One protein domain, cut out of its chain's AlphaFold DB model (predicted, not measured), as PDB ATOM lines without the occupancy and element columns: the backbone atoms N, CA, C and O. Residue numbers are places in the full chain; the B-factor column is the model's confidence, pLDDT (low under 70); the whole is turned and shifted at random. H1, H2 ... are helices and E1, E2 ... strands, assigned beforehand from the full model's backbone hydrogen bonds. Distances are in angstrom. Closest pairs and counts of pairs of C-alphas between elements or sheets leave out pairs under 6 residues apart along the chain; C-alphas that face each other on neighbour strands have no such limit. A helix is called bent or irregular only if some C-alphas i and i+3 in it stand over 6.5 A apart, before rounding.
ATOM      1  N   GLY A   9     -38.474 -21.124 -15.672       95.25
ATOM      2  CA  GLY A   9     -37.714 -20.356 -14.697       95.25
ATOM      3  C   GLY A   9     -38.160 -20.629 -13.268       95.25
ATOM      4  O   GLY A   9     -39.294 -21.033 -13.024       95.25
ATOM      5  N   PHE A  10     -37.249 -20.393 -12.332       95.69
ATOM      6  CA  PHE A  10     -37.507 -20.417 -10.896       95.69
ATOM      7  C   PHE A  10     -37.156 -19.050 -10.327       95.69
ATOM      8  O   PHE A  10     -36.017 -18.605 -10.473       95.69
ATOM      9  N   VAL A  11     -38.128 -18.403  -9.689       93.69
ATOM     10  CA  VAL A  11     -37.922 -17.158  -8.948       93.69
ATOM     11  C   VAL A  11     -37.858 -17.498  -7.469       93.69
ATOM     12  O   VAL A  11     -38.769 -18.134  -6.940       93.69
ATOM     13  N   ASN A  12     -36.782 -17.082  -6.811       91.94
ATOM     14  CA  ASN A  12     -36.592 -17.384  -5.402       91.94
ATOM     15  C   ASN A  12     -37.505 -16.533  -4.500       91.94
ATOM     16  O   ASN A  12     -38.029 -15.487  -4.893       91.94
ATOM     17  N   ALA A  13     -37.694 -16.978  -3.261       86.00
ATOM     18  CA  ALA A  13     -38.479 -16.253  -2.275       86.00
ATOM     19  C   ALA A  13     -37.842 -14.890  -1.948       86.00
ATOM     20  O   ALA A  13     -36.625 -14.749  -1.862       86.00
ATOM     21  N   GLY A  14     -38.680 -13.871  -1.743       77.31
ATOM     22  CA  GLY A  14     -38.222 -12.529  -1.367       77.31
ATOM     23  C   GLY A  14     -37.560 -11.725  -2.494       77.31
ATOM     24  O   GLY A  14     -37.114 -10.608  -2.242       77.31
ATOM     25  N   VAL A  15     -37.525 -12.251  -3.722       82.50
ATOM     26  CA  VAL A  15     -36.968 -11.569  -4.896       82.50
ATOM     27  C   VAL A  15     -37.998 -10.627  -5.509       82.50
ATOM     28  O   VAL A  15     -39.099 -11.036  -5.896       82.50
ATOM     29  N   TYR A  16     -37.621  -9.359  -5.654       78.31
ATOM     30  CA  TYR A  16     -38.418  -8.381  -6.385       78.31
ATOM     31  C   TYR A  16     -38.265  -8.608  -7.886       78.31
ATOM     32  O   TYR A  16     -37.163  -8.556  -8.424       78.31
ATOM     33  N   HIS A  17     -39.374  -8.871  -8.568       81.44
ATOM     34  CA  HIS A  17     -39.369  -9.104 -10.004       81.44
ATOM     35  C   HIS A  17     -40.644  -8.569 -10.653       81.44
ATOM     36  O   HIS A  17     -41.680  -8.406 -10.010       81.44
ATOM     37  N   MET A  18     -40.543  -8.309 -11.951       80.38
ATOM     38  CA  MET A  18     -41.660  -8.002 -12.835       80.38
ATOM     39  C   MET A  18     -41.493  -8.855 -14.089       80.38
ATOM     40  O   MET A  18     -40.390  -8.959 -14.634       80.38
ATOM     41  N   THR A  19     -42.580  -9.459 -14.555       83.38
ATOM     42  CA  THR A  19     -42.613 -10.166 -15.835       83.38
ATOM     43  C   THR A  19     -43.442  -9.362 -16.823       83.38
ATOM     44  O   THR A  19     -44.544  -8.923 -16.510       83.38
ATOM     45  N   ARG A  20     -42.905  -9.162 -18.027       83.12
ATOM     46  CA  ARG A  20     -43.584  -8.450 -19.108       83.12
ATOM     47  C   ARG A  20     -43.466  -9.254 -20.395       83.12
ATOM     48  O   ARG A  20     -42.367  -9.671 -20.752       83.12
ATOM     49  N   ALA A  21     -44.583  -9.426 -21.098       84.00
ATOM     50  CA  ALA A  21     -44.571  -9.982 -22.445       84.00
ATOM     51  C   ALA A  21     -43.798  -9.043 -23.387       84.00
ATOM     52  O   ALA A  21     -44.038  -7.833 -23.413       84.00
ATOM     53  N   THR A  22     -42.838  -9.596 -24.127       79.19
ATOM     54  CA  THR A  22     -41.987  -8.838 -25.059       79.19
ATOM     55  C   THR A  22     -42.544  -8.789 -26.479       79.19
ATOM     56  O   THR A  22     -42.042  -8.016 -27.287       79.19
ATOM     57  N   ASP A  23     -43.543  -9.617 -26.787       71.38
ATOM     58  CA  ASP A  23     -44.232  -9.647 -28.077       71.38
ATOM     59  C   ASP A  23     -45.639  -9.045 -27.945       71.38
ATOM     60  O   ASP A  23     -46.380  -9.372 -27.017       71.38
ATOM     61  N   GLU A  24     -45.997  -8.170 -28.884       61.75
ATOM     62  CA  GLU A  24     -47.317  -7.539 -28.993       61.75
ATOM     63  C   GLU A  24     -48.309  -8.384 -29.829       61.75
ATOM     64  O   GLU A  24     -49.493  -8.056 -29.872       61.75
ATOM     65  N   GLY A  25     -47.861  -9.463 -30.492       61.75
ATOM     66  CA  GLY A  25     -48.608 -10.133 -31.566       61.75
ATOM     67  C   GLY A  25     -49.107 -11.565 -31.326       61.75
ATOM     68  O   GLY A  25     -50.189 -11.888 -31.816       61.75
ATOM     69  N   THR A  26     -48.377 -12.444 -30.621       64.12
ATOM     70  CA  THR A  26     -48.716 -13.893 -30.587       64.12
ATOM     71  C   THR A  26     -49.374 -14.408 -29.308       64.12
ATOM     72  O   THR A  26     -49.852 -15.540 -29.291       64.12
ATOM     73  N   GLY A  27     -49.500 -13.573 -28.274       76.38
ATOM     74  CA  GLY A  27     -50.084 -13.962 -26.990       76.38
ATOM     75  C   GLY A  27     -49.172 -14.914 -26.210       76.38
ATOM     76  O   GLY A  27     -48.884 -16.032 -26.623       76.38
ATOM     77  N   THR A  28     -48.702 -14.479 -25.045       84.56
ATOM     78  CA  THR A  28     -47.868 -15.314 -24.170       84.56
ATOM     79  C   THR A  28     -48.736 -15.990 -23.117       84.56
ATOM     80  O   THR A  28     -49.437 -15.314 -22.368       84.56
ATOM     81  N   VAL A  29     -48.658 -17.320 -23.024       88.69
ATOM     82  CA  VAL A  29     -49.217 -18.071 -21.892       88.69
ATOM     83  C   VAL A  29     -48.087 -18.365 -20.916       88.69
ATOM     84  O   VAL A  29     -47.176 -19.130 -21.225       88.69
ATOM     85  N   GLN A  30     -48.151 -17.751 -19.737       91.12
ATOM     86  CA  GLN A  30     -47.254 -18.033 -18.624       91.12
ATOM     87  C   GLN A  30     -48.006 -18.873 -17.590       91.12
ATOM     88  O   GLN A  30     -49.054 -18.462 -17.095       91.12
ATOM     89  N   LEU A  31     -47.468 -20.048 -17.270       94.31
ATOM     90  CA  LEU A  31     -47.990 -20.919 -16.221       94.31
ATOM     91  C   LEU A  31     -47.073 -20.823 -15.002       94.31
ATOM     92  O   LEU A  31     -45.852 -20.894 -15.140       94.31
ATOM     93  N   CYS A  32     -47.658 -20.653 -13.817       94.88
ATOM     94  CA  CYS A  32     -46.915 -20.453 -12.576       94.88
ATOM     95  C   CYS A  32     -47.441 -21.372 -11.476       94.88
ATOM     96  O   CYS A  32     -48.633 -21.362 -11.173       94.88
ATOM     97  N   HIS A  33     -46.529 -22.096 -10.828       95.69
ATOM     98  CA  HIS A  33     -46.773 -22.678  -9.512       95.69
ATOM     99  C   HIS A  33     -46.269 -21.698  -8.457       95.69
ATOM    100  O   HIS A  33     -45.088 -21.363  -8.440       95.69
ATOM    101  N   ILE A  34     -47.161 -21.240  -7.580       93.69
ATOM    102  CA  ILE A  34     -46.814 -20.402  -6.429       93.69
ATOM    103  C   ILE A  34     -47.152 -21.202  -5.179       93.69
ATOM    104  O   ILE A  34     -48.303 -21.574  -4.963       93.69
ATOM    105  N   PHE A  35     -46.146 -21.482  -4.358       92.69
ATOM    106  CA  PHE A  35     -46.296 -22.306  -3.166       92.69
ATOM    107  C   PHE A  35     -45.428 -21.785  -2.022       92.69
ATOM    108  O   PHE A  35     -44.464 -21.049  -2.227       92.69
ATOM    109  N   ARG A  36     -45.788 -22.159  -0.791       91.00
ATOM    110  CA  ARG A  36     -44.973 -21.869   0.398       91.00
ATOM    111  C   ARG A  36     -43.891 -22.941   0.561       91.00
ATOM    112  O   ARG A  36     -44.177 -24.096   0.243       91.00
ATOM    113  N   PRO A  37     -42.722 -22.623   1.151       89.69
ATOM    114  CA  PRO A  37     -41.689 -23.619   1.467       89.69
ATOM    115  C   PRO A  37     -42.221 -24.832   2.248       89.69
ATOM    116  O   PRO A  37     -41.789 -25.958   2.011       89.69
ATOM    117  N   SER A  38     -43.251 -24.618   3.074       90.38
ATOM    118  CA  SER A  38     -43.950 -25.658   3.834       90.38
ATOM    119  C   SER A  38     -44.577 -26.777   2.997       90.38
ATOM    120  O   SER A  38     -44.995 -27.783   3.558       90.38
ATOM    121  N   LEU A  39     -44.687 -26.613   1.674       92.31
ATOM    122  CA  LEU A  39     -45.101 -27.683   0.764       92.31
ATOM    123  C   LEU A  39     -44.053 -28.809   0.683       92.31
ATOM    124  O   LEU A  39     -44.414 -29.962   0.471       92.31
ATOM    125  N   LEU A  40     -42.770 -28.463   0.821       91.75
ATOM    126  CA  LEU A  40     -41.632 -29.360   0.590       91.75
ATOM    127  C   LEU A  40     -40.901 -29.752   1.873       91.75
ATOM    128  O   LEU A  40     -40.109 -30.693   1.876       91.75
ATOM    129  N   GLU A  41     -41.111 -29.002   2.950       88.88
ATOM    130  CA  GLU A  41     -40.308 -29.121   4.156       88.88
ATOM    131  C   GLU A  41     -40.930 -30.078   5.181       88.88
ATOM    132  O   GLU A  41     -42.134 -30.078   5.436       88.88
ATOM    133  N   ASP A  42     -40.082 -30.872   5.831       88.00
ATOM    134  CA  ASP A  42     -40.399 -31.469   7.119       88.00
ATOM    135  C   ASP A  42     -40.128 -30.410   8.196       88.00
ATOM    136  O   ASP A  42     -38.981 -30.055   8.437       88.00
ATOM    137  N   VAL A  43     -41.166 -29.842   8.817       79.44
ATOM    138  CA  VAL A  43     -41.009 -28.696   9.737       79.44
ATOM    139  C   VAL A  43     -39.962 -28.988  10.824       79.44
ATOM    140  O   VAL A  43     -40.146 -29.871  11.661       79.44
ATOM    141  N   GLY A  44     -38.858 -28.231  10.807       75.19
ATOM    142  CA  GLY A  44     -37.727 -28.388  11.735       75.19
ATOM    143  C   GLY A  44     -36.856 -29.632  11.503       75.19
ATOM    144  O   GLY A  44     -36.014 -29.952  12.340       75.19
ATOM    145  N   GLY A  45     -37.069 -30.347  10.402       89.25
ATOM    146  CA  GLY A  45     -36.382 -31.579  10.052       89.25
ATOM    147  C   GLY A  45     -35.314 -31.410   8.970       89.25
ATOM    148  O   GLY A  45     -34.872 -30.313   8.627       89.25
ATOM    149  N   ARG A  46     -34.811 -32.536   8.463       91.75
ATOM    150  CA  ARG A  46     -33.574 -32.560   7.666       91.75
ATOM    151  C   ARG A  46     -33.761 -32.030   6.250       91.75
ATOM    152  O   ARG A  46     -32.797 -31.488   5.707       91.75
ATOM    153  N   ILE A  47     -34.935 -32.217   5.650       91.75
ATOM    154  CA  ILE A  47     -35.241 -31.711   4.305       91.75
ATOM    155  C   ILE A  47     -35.340 -30.187   4.375       91.75
ATOM    156  O   ILE A  47     -34.705 -29.499   3.571       91.75
ATOM    157  N   ALA A  48     -36.027 -29.665   5.396       91.56
ATOM    158  CA  ALA A  48     -36.087 -28.235   5.667       91.56
ATOM    159  C   ALA A  48     -34.680 -27.629   5.765       91.56
ATOM    160  O   ALA A  48     -34.347 -26.701   5.031       91.56
ATOM    161  N   GLU A  49     -33.815 -28.186   6.618       89.69
ATOM    162  CA  GLU A  49     -32.503 -27.593   6.890       89.69
ATOM    163  C   GLU A  49     -31.488 -27.713   5.752       89.69
ATOM    164  O   GLU A  49     -30.650 -26.822   5.599       89.69
ATOM    165  N   ARG A  50     -31.509 -28.815   4.992       90.69
ATOM    166  CA  ARG A  50     -30.459 -29.123   4.005       90.69
ATOM    167  C   ARG A  50     -30.852 -28.834   2.566       90.69
ATOM    168  O   ARG A  50     -29.962 -28.618   1.753       90.69
ATOM    169  N   CYS A  51     -32.143 -28.870   2.252       90.06
ATOM    170  CA  CYS A  51     -32.622 -28.809   0.872       90.06
ATOM    171  C   CYS A  51     -33.477 -27.568   0.620       90.06
ATOM    172  O   CYS A  51     -33.381 -26.985  -0.454       90.06
ATOM    173  N   VAL A  52     -34.291 -27.142   1.591       93.12
ATOM    174  CA  VAL A  52     -35.213 -26.009   1.404       93.12
ATOM    175  C   VAL A  52     -34.578 -24.694   1.856       93.12
ATOM    176  O   VAL A  52     -34.357 -23.798   1.041       93.12
ATOM    177  N   ARG A  53     -34.217 -24.591   3.141       91.00
ATOM    178  CA  ARG A  53     -33.703 -23.362   3.761       91.00
ATOM    179  C   ARG A  53     -32.509 -22.743   3.017       91.00
ATOM    180  O   ARG A  53     -32.567 -21.540   2.782       91.00
ATOM    181  N   PRO A  54     -31.481 -23.496   2.569       90.69
ATOM    182  CA  PRO A  54     -30.325 -22.872   1.924       90.69
ATOM    183  C   PRO A  54     -30.671 -22.157   0.615       90.69
ATOM    184  O   PRO A  54     -30.134 -21.087   0.357       90.69
ATOM    185  N   LEU A  55     -31.594 -22.701  -0.192       91.75
ATOM    186  CA  LEU A  55     -32.036 -22.032  -1.417       91.75
ATOM    187  C   LEU A  55     -32.924 -20.830  -1.098       91.75
ATOM    188  O   LEU A  55     -32.682 -19.758  -1.638       91.75
ATOM    189  N   VAL A  56     -33.883 -20.975  -0.179       90.81
ATOM    190  CA  VAL A  56     -34.767 -19.873   0.244       90.81
ATOM    191  C   VAL A  56     -33.971 -18.685   0.800       90.81
ATOM    192  O   VAL A  56     -34.306 -17.533   0.535       90.81
ATOM    193  N   GLU A  57     -32.907 -18.942   1.560       87.75
ATOM    194  CA  GLU A  57     -32.075 -17.901   2.175       87.75
ATOM    195  C   GLU A  57     -30.990 -17.349   1.239       87.75
ATOM    196  O   GLU A  57     -30.421 -16.288   1.515       87.75
ATOM    197  N   ALA A  58     -30.712 -18.013   0.111       87.31
ATOM    198  CA  ALA A  58     -29.736 -17.571  -0.877       87.31
ATOM    199  C   ALA A  58     -30.257 -16.378  -1.699       87.31
ATOM    200  O   ALA A  58     -30.509 -16.492  -2.896       87.31
ATOM    201  N   ARG A  59     -30.359 -15.200  -1.068       77.75
ATOM    202  CA  ARG A  59     -30.850 -13.953  -1.692       77.75
ATOM    203  C   ARG A  59     -30.069 -13.529  -2.947       77.75
ATOM    204  O   ARG A  59     -30.610 -12.808  -3.768       77.75
ATOM    205  N   GLY A  60     -28.818 -13.973  -3.104       81.62
ATOM    206  CA  GLY A  60     -28.027 -13.736  -4.323       81.62
ATOM    207  C   GLY A  60     -28.450 -14.591  -5.526       81.62
ATOM    208  O   GLY A  60     -28.065 -14.294  -6.654       81.62
ATOM    209  N   VAL A  61     -29.243 -15.640  -5.301       89.94
ATOM    210  CA  VAL A  61     -29.838 -16.477  -6.345       89.94
ATOM    211  C   VAL A  61     -31.272 -16.016  -6.554       89.94
ATOM    212  O   VAL A  61     -32.200 -16.515  -5.924       89.94
ATOM    213  N   GLU A  62     -31.439 -15.022  -7.420       90.25
ATOM    214  CA  GLU A  62     -32.743 -14.399  -7.655       90.25
ATOM    215  C   GLU A  62     -33.611 -15.195  -8.640       90.25
ATOM    216  O   GLU A  62     -34.796 -15.442  -8.401       90.25
ATOM    217  N   LEU A  63     -33.003 -15.600  -9.755       93.25
ATOM    218  CA  LEU A  63     -33.670 -16.232 -10.885       93.25
ATOM    219  C   LEU A  63     -32.780 -17.327 -11.473       93.25
ATOM    220  O   LEU A  63     -31.618 -17.084 -11.804       93.25
ATOM    221  N   LEU A  64     -33.352 -18.511 -11.665       95.56
ATOM    222  CA  LEU A  64     -32.758 -19.592 -12.450       95.56
ATOM    223  C   LEU A  64     -33.567 -19.784 -13.731       95.56
ATOM    224  O   LEU A  64     -34.785 -19.610 -13.725       95.56
ATOM    225  N   SER A  65     -32.899 -20.172 -14.814       96.06
ATOM    226  CA  SER A  65     -33.537 -20.436 -16.103       96.06
ATOM    227  C   SER A  65     -33.151 -21.796 -16.674       96.06
ATOM    228  O   SER A  65     -32.043 -22.293 -16.458       96.06
ATOM    229  N   TRP A  66     -34.079 -22.379 -17.424       97.38
ATOM    230  CA  TRP A  66     -33.889 -23.564 -18.251       97.38
ATOM    231  C   TRP A  66     -34.293 -23.219 -19.681       97.38
ATOM    232  O   TRP A  66     -35.403 -22.736 -19.928       97.38
ATOM    233  N   ASP A  67     -33.357 -23.407 -20.606       95.50
ATOM    234  CA  ASP A  67     -33.482 -22.966 -21.988       95.50
ATOM    235  C   ASP A  67     -34.008 -24.085 -22.894       95.50
ATOM    236  O   ASP A  67     -33.481 -25.195 -22.898       95.50
ATOM    237  N   ALA A  68     -35.026 -23.782 -23.702       94.12
ATOM    238  CA  ALA A  68     -35.646 -24.754 -24.603       94.12
ATOM    239  C   ALA A  68     -34.703 -25.254 -25.712       94.12
ATOM    240  O   ALA A  68     -34.906 -26.339 -26.252       94.12
ATOM    241  N   GLY A  69     -33.676 -24.473 -26.061       94.00
ATOM    242  CA  GLY A  69     -32.652 -24.849 -27.030       94.00
ATOM    243  C   GLY A  69     -31.505 -25.665 -26.433       94.00
ATOM    244  O   GLY A  69     -30.661 -26.149 -27.188       94.00
ATOM    245  N   SER A  70     -31.453 -25.840 -25.108       94.69
ATOM    246  CA  SER A  70     -30.397 -26.577 -24.414       94.69
ATOM    247  C   SER A  70     -30.802 -28.036 -24.165       94.69
ATOM    248  O   SER A  70     -31.678 -28.303 -23.341       94.69
ATOM    249  N   PRO A  71     -30.124 -29.031 -24.777       93.94
ATOM    250  CA  PRO A  71     -30.408 -30.445 -24.511       93.94
ATOM    251  C   PRO A  71     -30.201 -30.852 -23.046       93.94
ATOM    252  O   PRO A  71     -30.799 -31.819 -22.586       93.94
ATOM    253  N   GLN A  72     -29.358 -30.121 -22.310       93.25
ATOM    254  CA  GLN A  72     -29.087 -30.375 -20.891       93.25
ATOM    255  C   GLN A  72     -30.273 -29.983 -20.001       93.25
ATOM    256  O   GLN A  72     -30.437 -30.538 -18.919       93.25
ATOM    257  N   ASP A  73     -31.106 -29.050 -20.466       96.31
ATOM    258  CA  ASP A  73     -32.275 -28.569 -19.735       96.31
ATOM    259  C   ASP A  73     -33.551 -29.356 -20.092       96.31
ATOM    260  O   ASP A  73     -34.547 -29.247 -19.379       96.31
ATOM    261  N   ALA A  74     -33.529 -30.189 -21.142       95.81
ATOM    262  CA  ALA A  74     -34.706 -30.894 -21.663       95.81
ATOM    263  C   ALA A  74     -35.466 -31.692 -20.590       95.81
ATOM    264  O   ALA A  74     -36.679 -31.543 -20.463       95.81
ATOM    265  N   TRP A  75     -34.744 -32.453 -19.760       95.88
ATOM    266  CA  TRP A  75     -35.327 -33.208 -18.646       95.88
ATOM    267  C   TRP A  75     -36.067 -32.306 -17.648       95.88
ATOM    268  O   TRP A  75     -37.181 -32.611 -17.229       95.88
ATOM    269  N   ALA A  76     -35.465 -31.172 -17.274       96.94
ATOM    270  CA  ALA A  76     -36.099 -30.230 -16.358       96.94
ATOM    271  C   ALA A  76     -37.386 -29.665 -16.975       96.94
ATOM    272  O   ALA A  76     -38.416 -29.597 -16.311       96.94
ATOM    273  N   LEU A  77     -37.339 -29.301 -18.260       98.00
ATOM    274  CA  LEU A  77     -38.489 -28.770 -18.991       98.00
ATOM    275  C   LEU A  77     -39.630 -29.788 -19.119       98.00
ATOM    276  O   LEU A  77     -40.793 -29.382 -19.109       98.00
ATOM    277  N   ASP A  78     -39.320 -31.082 -19.215       97.62
ATOM    278  CA  ASP A  78     -40.323 -32.150 -19.204       97.62
ATOM    279  C   ASP A  78     -41.042 -32.221 -17.846       97.62
ATOM    280  O   ASP A  78     -42.272 -32.233 -17.820       97.62
ATOM    281  N   LEU A  79     -40.311 -32.135 -16.724       98.00
ATOM    282  CA  LEU A  79     -40.908 -32.082 -15.379       98.00
ATOM    283  C   LEU A  79     -41.818 -30.860 -15.190       98.00
ATOM    284  O   LEU A  79     -42.915 -30.977 -14.636       98.00
ATOM    285  N   PHE A  80     -41.391 -29.682 -15.660       97.44
ATOM    286  CA  PHE A  80     -42.234 -28.484 -15.626       97.44
ATOM    287  C   PHE A  80     -43.530 -28.704 -16.410       97.44
ATOM    288  O   PHE A  80     -44.605 -28.422 -15.881       97.44
ATOM    289  N   ARG A  81     -43.449 -29.236 -17.637       96.62
ATOM    290  CA  ARG A  81     -44.630 -29.519 -18.467       96.62
ATOM    291  C   ARG A  81     -45.573 -30.508 -17.785       96.62
ATOM    292  O   ARG A  81     -46.744 -30.179 -17.607       96.62
ATOM    293  N   GLU A  82     -45.054 -31.634 -17.300       96.88
ATOM    294  CA  GLU A  82     -45.845 -32.650 -16.599       96.88
ATOM    295  C   GLU A  82     -46.565 -32.066 -15.372       96.88
ATOM    296  O   GLU A  82     -47.756 -32.305 -15.160       96.88
ATOM    297  N   SER A  83     -45.890 -31.205 -14.600       96.94
ATOM    298  CA  SER A  83     -46.486 -30.576 -13.413       96.94
ATOM    299  C   SER A  83     -47.709 -29.705 -13.730       96.94
ATOM    300  O   SER A  83     -48.605 -29.578 -12.897       96.94
ATOM    301  N   PHE A  84     -47.761 -29.099 -14.922       95.81
ATOM    302  CA  PHE A  84     -48.884 -28.274 -15.372       95.81
ATOM    303  C   PHE A  84     -49.947 -29.059 -16.142       95.81
ATOM    304  O   PHE A  84     -51.044 -28.534 -16.363       95.81
ATOM    305  N   GLU A  85     -49.642 -30.288 -16.556       94.88
ATOM    306  CA  GLU A  85     -50.588 -31.203 -17.186       94.88
ATOM    307  C   GLU A  85     -51.443 -31.945 -16.158       94.88
ATOM    308  O   GLU A  85     -52.596 -32.236 -16.470       94.88
ATOM    309  N   LEU A  86     -50.946 -32.152 -14.929       94.31
ATOM    310  CA  LEU A  86     -51.734 -32.727 -13.836       94.31
ATOM    311  C   LEU A  86     -53.006 -31.909 -13.551       94.31
ATOM    312  O   LEU A  86     -52.988 -30.681 -13.400       94.31
ATOM    313  N   ARG A  87     -54.134 -32.614 -13.441       89.62
ATOM    314  CA  ARG A  87     -55.464 -32.068 -13.161       89.62
ATOM    315  C   ARG A  87     -56.066 -32.717 -11.924       89.62
ATOM    316  O   ARG A  87     -55.849 -33.888 -11.634       89.62
ATOM    317  N   SER A  88     -56.953 -31.982 -11.256       84.62
ATOM    318  CA  SER A  88     -57.774 -32.538 -10.173       84.62
ATOM    319  C   SER A  88     -58.663 -33.706 -10.626       84.62
ATOM    320  O   SER A  88     -59.025 -34.559  -9.819       84.62
ATOM    321  N   ALA A  89     -58.974 -33.781 -11.924       88.94
ATOM    322  CA  ALA A  89     -59.692 -34.895 -12.536       88.94
ATOM    323  C   ALA A  89     -58.884 -36.210 -12.584       88.94
ATOM    324  O   ALA A  89     -59.488 -37.269 -12.744       88.94
ATOM    325  N   ASP A  90     -57.559 -36.173 -12.389       86.44
ATOM    326  CA  ASP A  90     -56.678 -37.352 -12.468       86.44
ATOM    327  C   ASP A  90     -56.746 -38.252 -11.219       86.44
ATOM    328  O   ASP A  90     -56.048 -39.265 -11.120       86.44
ATOM    329  N   GLY A  91     -57.601 -37.899 -10.258       92.00
ATOM    330  CA  GLY A  91     -57.937 -38.710  -9.094       92.00
ATOM    331  C   GLY A  91     -57.612 -38.041  -7.761       92.00
ATOM    332  O   GLY A  91     -56.992 -36.983  -7.682       92.00
ATOM    333  N   ALA A  92     -58.020 -38.702  -6.676       90.56
ATOM    334  CA  ALA A  92     -57.957 -38.156  -5.318       90.56
ATOM    335  C   ALA A  92     -56.531 -37.874  -4.800       90.56
ATOM    336  O   ALA A  92     -56.376 -37.180  -3.803       90.56
ATOM    337  N   THR A  93     -55.493 -38.408  -5.451       93.81
ATOM    338  CA  THR A  93     -54.088 -38.255  -5.039       93.81
ATOM    339  C   THR A  93     -53.279 -37.363  -5.984       93.81
ATOM    340  O   THR A  93     -52.048 -37.418  -5.954       93.81
ATOM    341  N   TYR A  94     -53.924 -36.581  -6.861       94.25
ATOM    342  CA  TYR A  94     -53.208 -35.737  -7.826       94.25
ATOM    343  C   TYR A  94     -52.258 -34.750  -7.123       94.25
ATOM    344  O   TYR A  94     -51.141 -34.547  -7.588       94.25
ATOM    345  N   GLU A  95     -52.654 -34.211  -5.964       93.44
ATOM    346  CA  GLU A  95     -51.829 -33.287  -5.177       93.44
ATOM    347  C   GLU A  95     -50.527 -33.947  -4.720       93.44
ATOM    348  O   GLU A  95     -49.469 -33.337  -4.811       93.44
ATOM    349  N   MET A  96     -50.568 -35.220  -4.312       94.50
ATOM    350  CA  MET A  96     -49.356 -35.956  -3.932       94.50
ATOM    351  C   MET A  96     -48.401 -36.129  -5.117       94.50
ATOM    352  O   MET A  96     -47.187 -36.034  -4.945       94.50
ATOM    353  N   ARG A  97     -48.937 -36.366  -6.321       95.81
ATOM    354  CA  ARG A  97     -48.131 -36.447  -7.551       95.81
ATOM    355  C   ARG A  97     -47.526 -35.093  -7.910       95.81
ATOM    356  O   ARG A  97     -46.346 -35.030  -8.238       95.81
ATOM    357  N   LEU A  98     -48.303 -34.018  -7.781       96.19
ATOM    358  CA  LEU A  98     -47.808 -32.661  -7.988       96.19
ATOM    359  C   LEU A  98     -46.695 -32.327  -6.990       96.19
ATOM    360  O   LEU A  98     -45.643 -31.857  -7.405       96.19
ATOM    361  N   CYS A  99     -46.864 -32.640  -5.702       95.31
ATOM    362  CA  CYS A  99     -45.817 -32.444  -4.697       95.31
ATOM    363  C   CYS A  99     -44.527 -33.200  -5.042       95.31
ATOM    364  O   CYS A  99     -43.438 -32.661  -4.838       95.31
ATOM    365  N   ALA A 100     -44.627 -34.415  -5.590       96.12
ATOM    366  CA  ALA A 100     -43.460 -35.173  -6.036       96.12
ATOM    367  C   ALA A 100     -42.734 -34.468  -7.198       96.12
ATOM    368  O   ALA A 100     -41.527 -34.265  -7.117       96.12
ATOM    369  N   LEU A 101     -43.463 -34.005  -8.219       97.75
ATOM    370  CA  LEU A 101     -42.879 -33.246  -9.335       97.75
ATOM    371  C   LEU A 101     -42.250 -31.923  -8.876       97.75
ATOM    372  O   LEU A 101     -41.140 -31.595  -9.290       97.75
ATOM    373  N   ILE A 102     -42.916 -31.180  -7.987       97.44
ATOM    374  CA  ILE A 102     -42.357 -29.939  -7.430       97.44
ATOM    375  C   ILE A 102     -41.091 -30.233  -6.611       97.44
ATOM    376  O   ILE A 102     -40.141 -29.459  -6.681       97.44
ATOM    377  N   SER A 103     -41.035 -31.357  -5.888       96.62
ATOM    378  CA  SER A 103     -39.831 -31.779  -5.156       96.62
ATOM    379  C   SER A 103     -38.652 -32.067  -6.094       96.62
ATOM    380  O   SER A 103     -37.531 -31.647  -5.809       96.62
ATOM    381  N   GLU A 104     -38.895 -32.719  -7.234       97.50
ATOM    382  CA  GLU A 104     -37.868 -32.965  -8.260       97.50
ATOM    383  C   GLU A 104     -37.390 -31.659  -8.914       97.50
ATOM    384  O   GLU A 104     -36.188 -31.407  -9.024       97.50
ATOM    385  N   ILE A 105     -38.321 -30.769  -9.279       97.88
ATOM    386  CA  ILE A 105     -37.997 -29.433  -9.805       97.88
ATOM    387  C   ILE A 105     -37.170 -28.639  -8.785       97.88
ATOM    388  O   ILE A 105     -36.191 -27.987  -9.152       97.88
ATOM    389  N   TRP A 106     -37.521 -28.716  -7.499       97.31
ATOM    390  CA  TRP A 106     -36.774 -28.068  -6.426       97.31
ATOM    391  C   TRP A 106     -35.351 -28.616  -6.305       97.31
ATOM    392  O   TRP A 106     -34.408 -27.835  -6.187       97.31
ATOM    393  N   ALA A 107     -35.166 -29.936  -6.376       96.56
ATOM    394  CA  ALA A 107     -33.841 -30.549  -6.346       96.56
ATOM    395  C   ALA A 107     -32.966 -30.071  -7.520       96.56
ATOM    396  O   ALA A 107     -31.800 -29.722  -7.322       96.56
ATOM    397  N   LEU A 108     -33.537 -29.963  -8.726       96.50
ATOM    398  CA  LEU A 108     -32.846 -29.400  -9.890       96.50
ATOM    399  C   LEU A 108     -32.479 -27.925  -9.692       96.50
ATOM    400  O   LEU A 108     -31.358 -27.520 -10.008       96.50
ATOM    401  N   ALA A 109     -33.403 -27.121  -9.159       96.62
ATOM    402  CA  ALA A 109     -33.154 -25.719  -8.840       96.62
ATOM    403  C   ALA A 109     -32.024 -25.578  -7.811       96.62
ATOM    404  O   ALA A 109     -31.115 -24.772  -8.004       96.62
ATOM    405  N   PHE A 110     -32.035 -26.401  -6.763       95.50
ATOM    406  CA  PHE A 110     -31.012 -26.419  -5.725       95.50
ATOM    407  C   PHE A 110     -29.625 -26.729  -6.295       95.50
ATOM    408  O   PHE A 110     -28.679 -25.982  -6.052       95.50
ATOM    409  N   GLU A 111     -29.493 -27.785  -7.100       94.62
ATOM    410  CA  GLU A 111     -28.215 -28.154  -7.718       94.62
ATOM    411  C   GLU A 111     -27.706 -27.074  -8.685       94.62
ATOM    412  O   GLU A 111     -26.512 -26.765  -8.688       94.62
ATOM    413  N   LYS A 112     -28.605 -26.450  -9.458       94.81
ATOM    414  CA  LYS A 112     -28.269 -25.344 -10.370       94.81
ATOM    415  C   LYS A 112     -27.866 -24.074  -9.617       94.81
ATOM    416  O   LYS A 112     -26.994 -23.339 -10.076       94.81
ATOM    417  N   ALA A 113     -28.469 -23.833  -8.456       93.62
ATOM    418  CA  ALA A 113     -28.164 -22.707  -7.586       93.62
ATOM    419  C   ALA A 113     -26.899 -22.914  -6.750       93.62
ATOM    420  O   ALA A 113     -26.246 -21.928  -6.424       93.62
ATOM    421  N   ARG A 114     -26.523 -24.153  -6.406       91.00
ATOM    422  CA  ARG A 114     -25.408 -24.442  -5.488       91.00
ATOM    423  C   ARG A 114     -24.101 -23.705  -5.832       91.00
ATOM    424  O   ARG A 114     -23.508 -23.164  -4.909       91.00
ATOM    425  N   PRO A 115     -23.647 -23.607  -7.099       90.06
ATOM    426  CA  PRO A 115     -22.440 -22.843  -7.440       90.06
ATOM    427  C   PRO A 115     -22.589 -21.318  -7.293       90.06
ATOM    428  O   PRO A 115     -21.594 -20.602  -7.285       90.06
ATOM    429  N   LEU A 116     -23.828 -20.822  -7.244       88.69
ATOM    430  CA  LEU A 116     -24.186 -19.406  -7.107       88.69
ATOM    431  C   LEU A 116     -24.424 -19.017  -5.640       88.69
ATOM    432  O   LEU A 116     -24.299 -17.846  -5.280       88.69
ATOM    433  N   MET A 117     -24.764 -19.993  -4.793       85.56
ATOM    434  CA  MET A 117     -24.783 -19.846  -3.343       85.56
ATOM    435  C   MET A 117     -23.336 -19.686  -2.872       85.56
ATOM    436  O   MET A 117     -22.613 -20.667  -2.735       85.56
TER     437      MET A 117
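This is residues 9 to 117 of the 181 residues of the protein "HTH araC/xylS-type domain-containing protein" of Olsenella sp. An290 (UniProt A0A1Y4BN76). A small two-stranded sheet, E1 and E2, and the helix H1 lie near the same end part of the long helix H3, which makes a helical hairpin with H2. A long loop without named elements, residues 12 to 45, leads from E1 to H1; its residues 22 to 27 stick out, as do residues 88 to 93 between H2 and H3. The printed part has 109 residues, with named elements in the order E1, H1, E2, H2, H3; the sheet is antiparallel. The class is mostly helix, though only 51 residues are in named elements, under half. The whole is compact, with a radius of gyration of the C-alphas of 15.1 A and spans of 48 by 39 by 27 A.

E1, residues 9 to 11, and E2, residues 63 to 66, are antiparallel neighbours at 167 degrees; N 10 and O 64, and N 64 and O 10, are each 2.9 A apart, within hydrogen-bond range. The closest C-alphas of E2 and H3, residues 94 to 113, are those of Leu 64 and Ala 109, 7.1 A apart. H2, residues 74 to 85, and H3 form a hairpin and touch, closest at the C-alphas of Ser 83 and Leu 98, 6.0 A apart; they run opposite ways at a shallow tilt of 29 degrees. With residues 51 to 55 alone, H1, residues 46 to 57, touches H3, closest at the C-alphas of Leu 55 and Phe 110, 6.2 A apart, at a steep tilt of 61 degrees, the same way. H1 and H2 are apart. In H2 and H3 every O i to N i+4 pair is within hydrogen-bond range; in H1, 5 of 8 are.

E1 begins at C-alpha 9, (-37.714, -20.356, -14.697), and is 6.6 A long; E2 is 10.4 A. H1 is 15.7 A long and irregular, but only just: C-alphas 50 and 53 are 6.6 A apart. H2 is 16.5 A long. H3, 28.2 A, ends at C-alpha 113, (-28.164, -22.707, -7.586).

The C-alphas farthest apart, those of Gly 25 and Gly 45, are 48.4 A apart. The printed part has no cut. The link E1 to H1 is long. Residues 24 to 26 have pLDDT under 70; the mean of the printed part is 90.4.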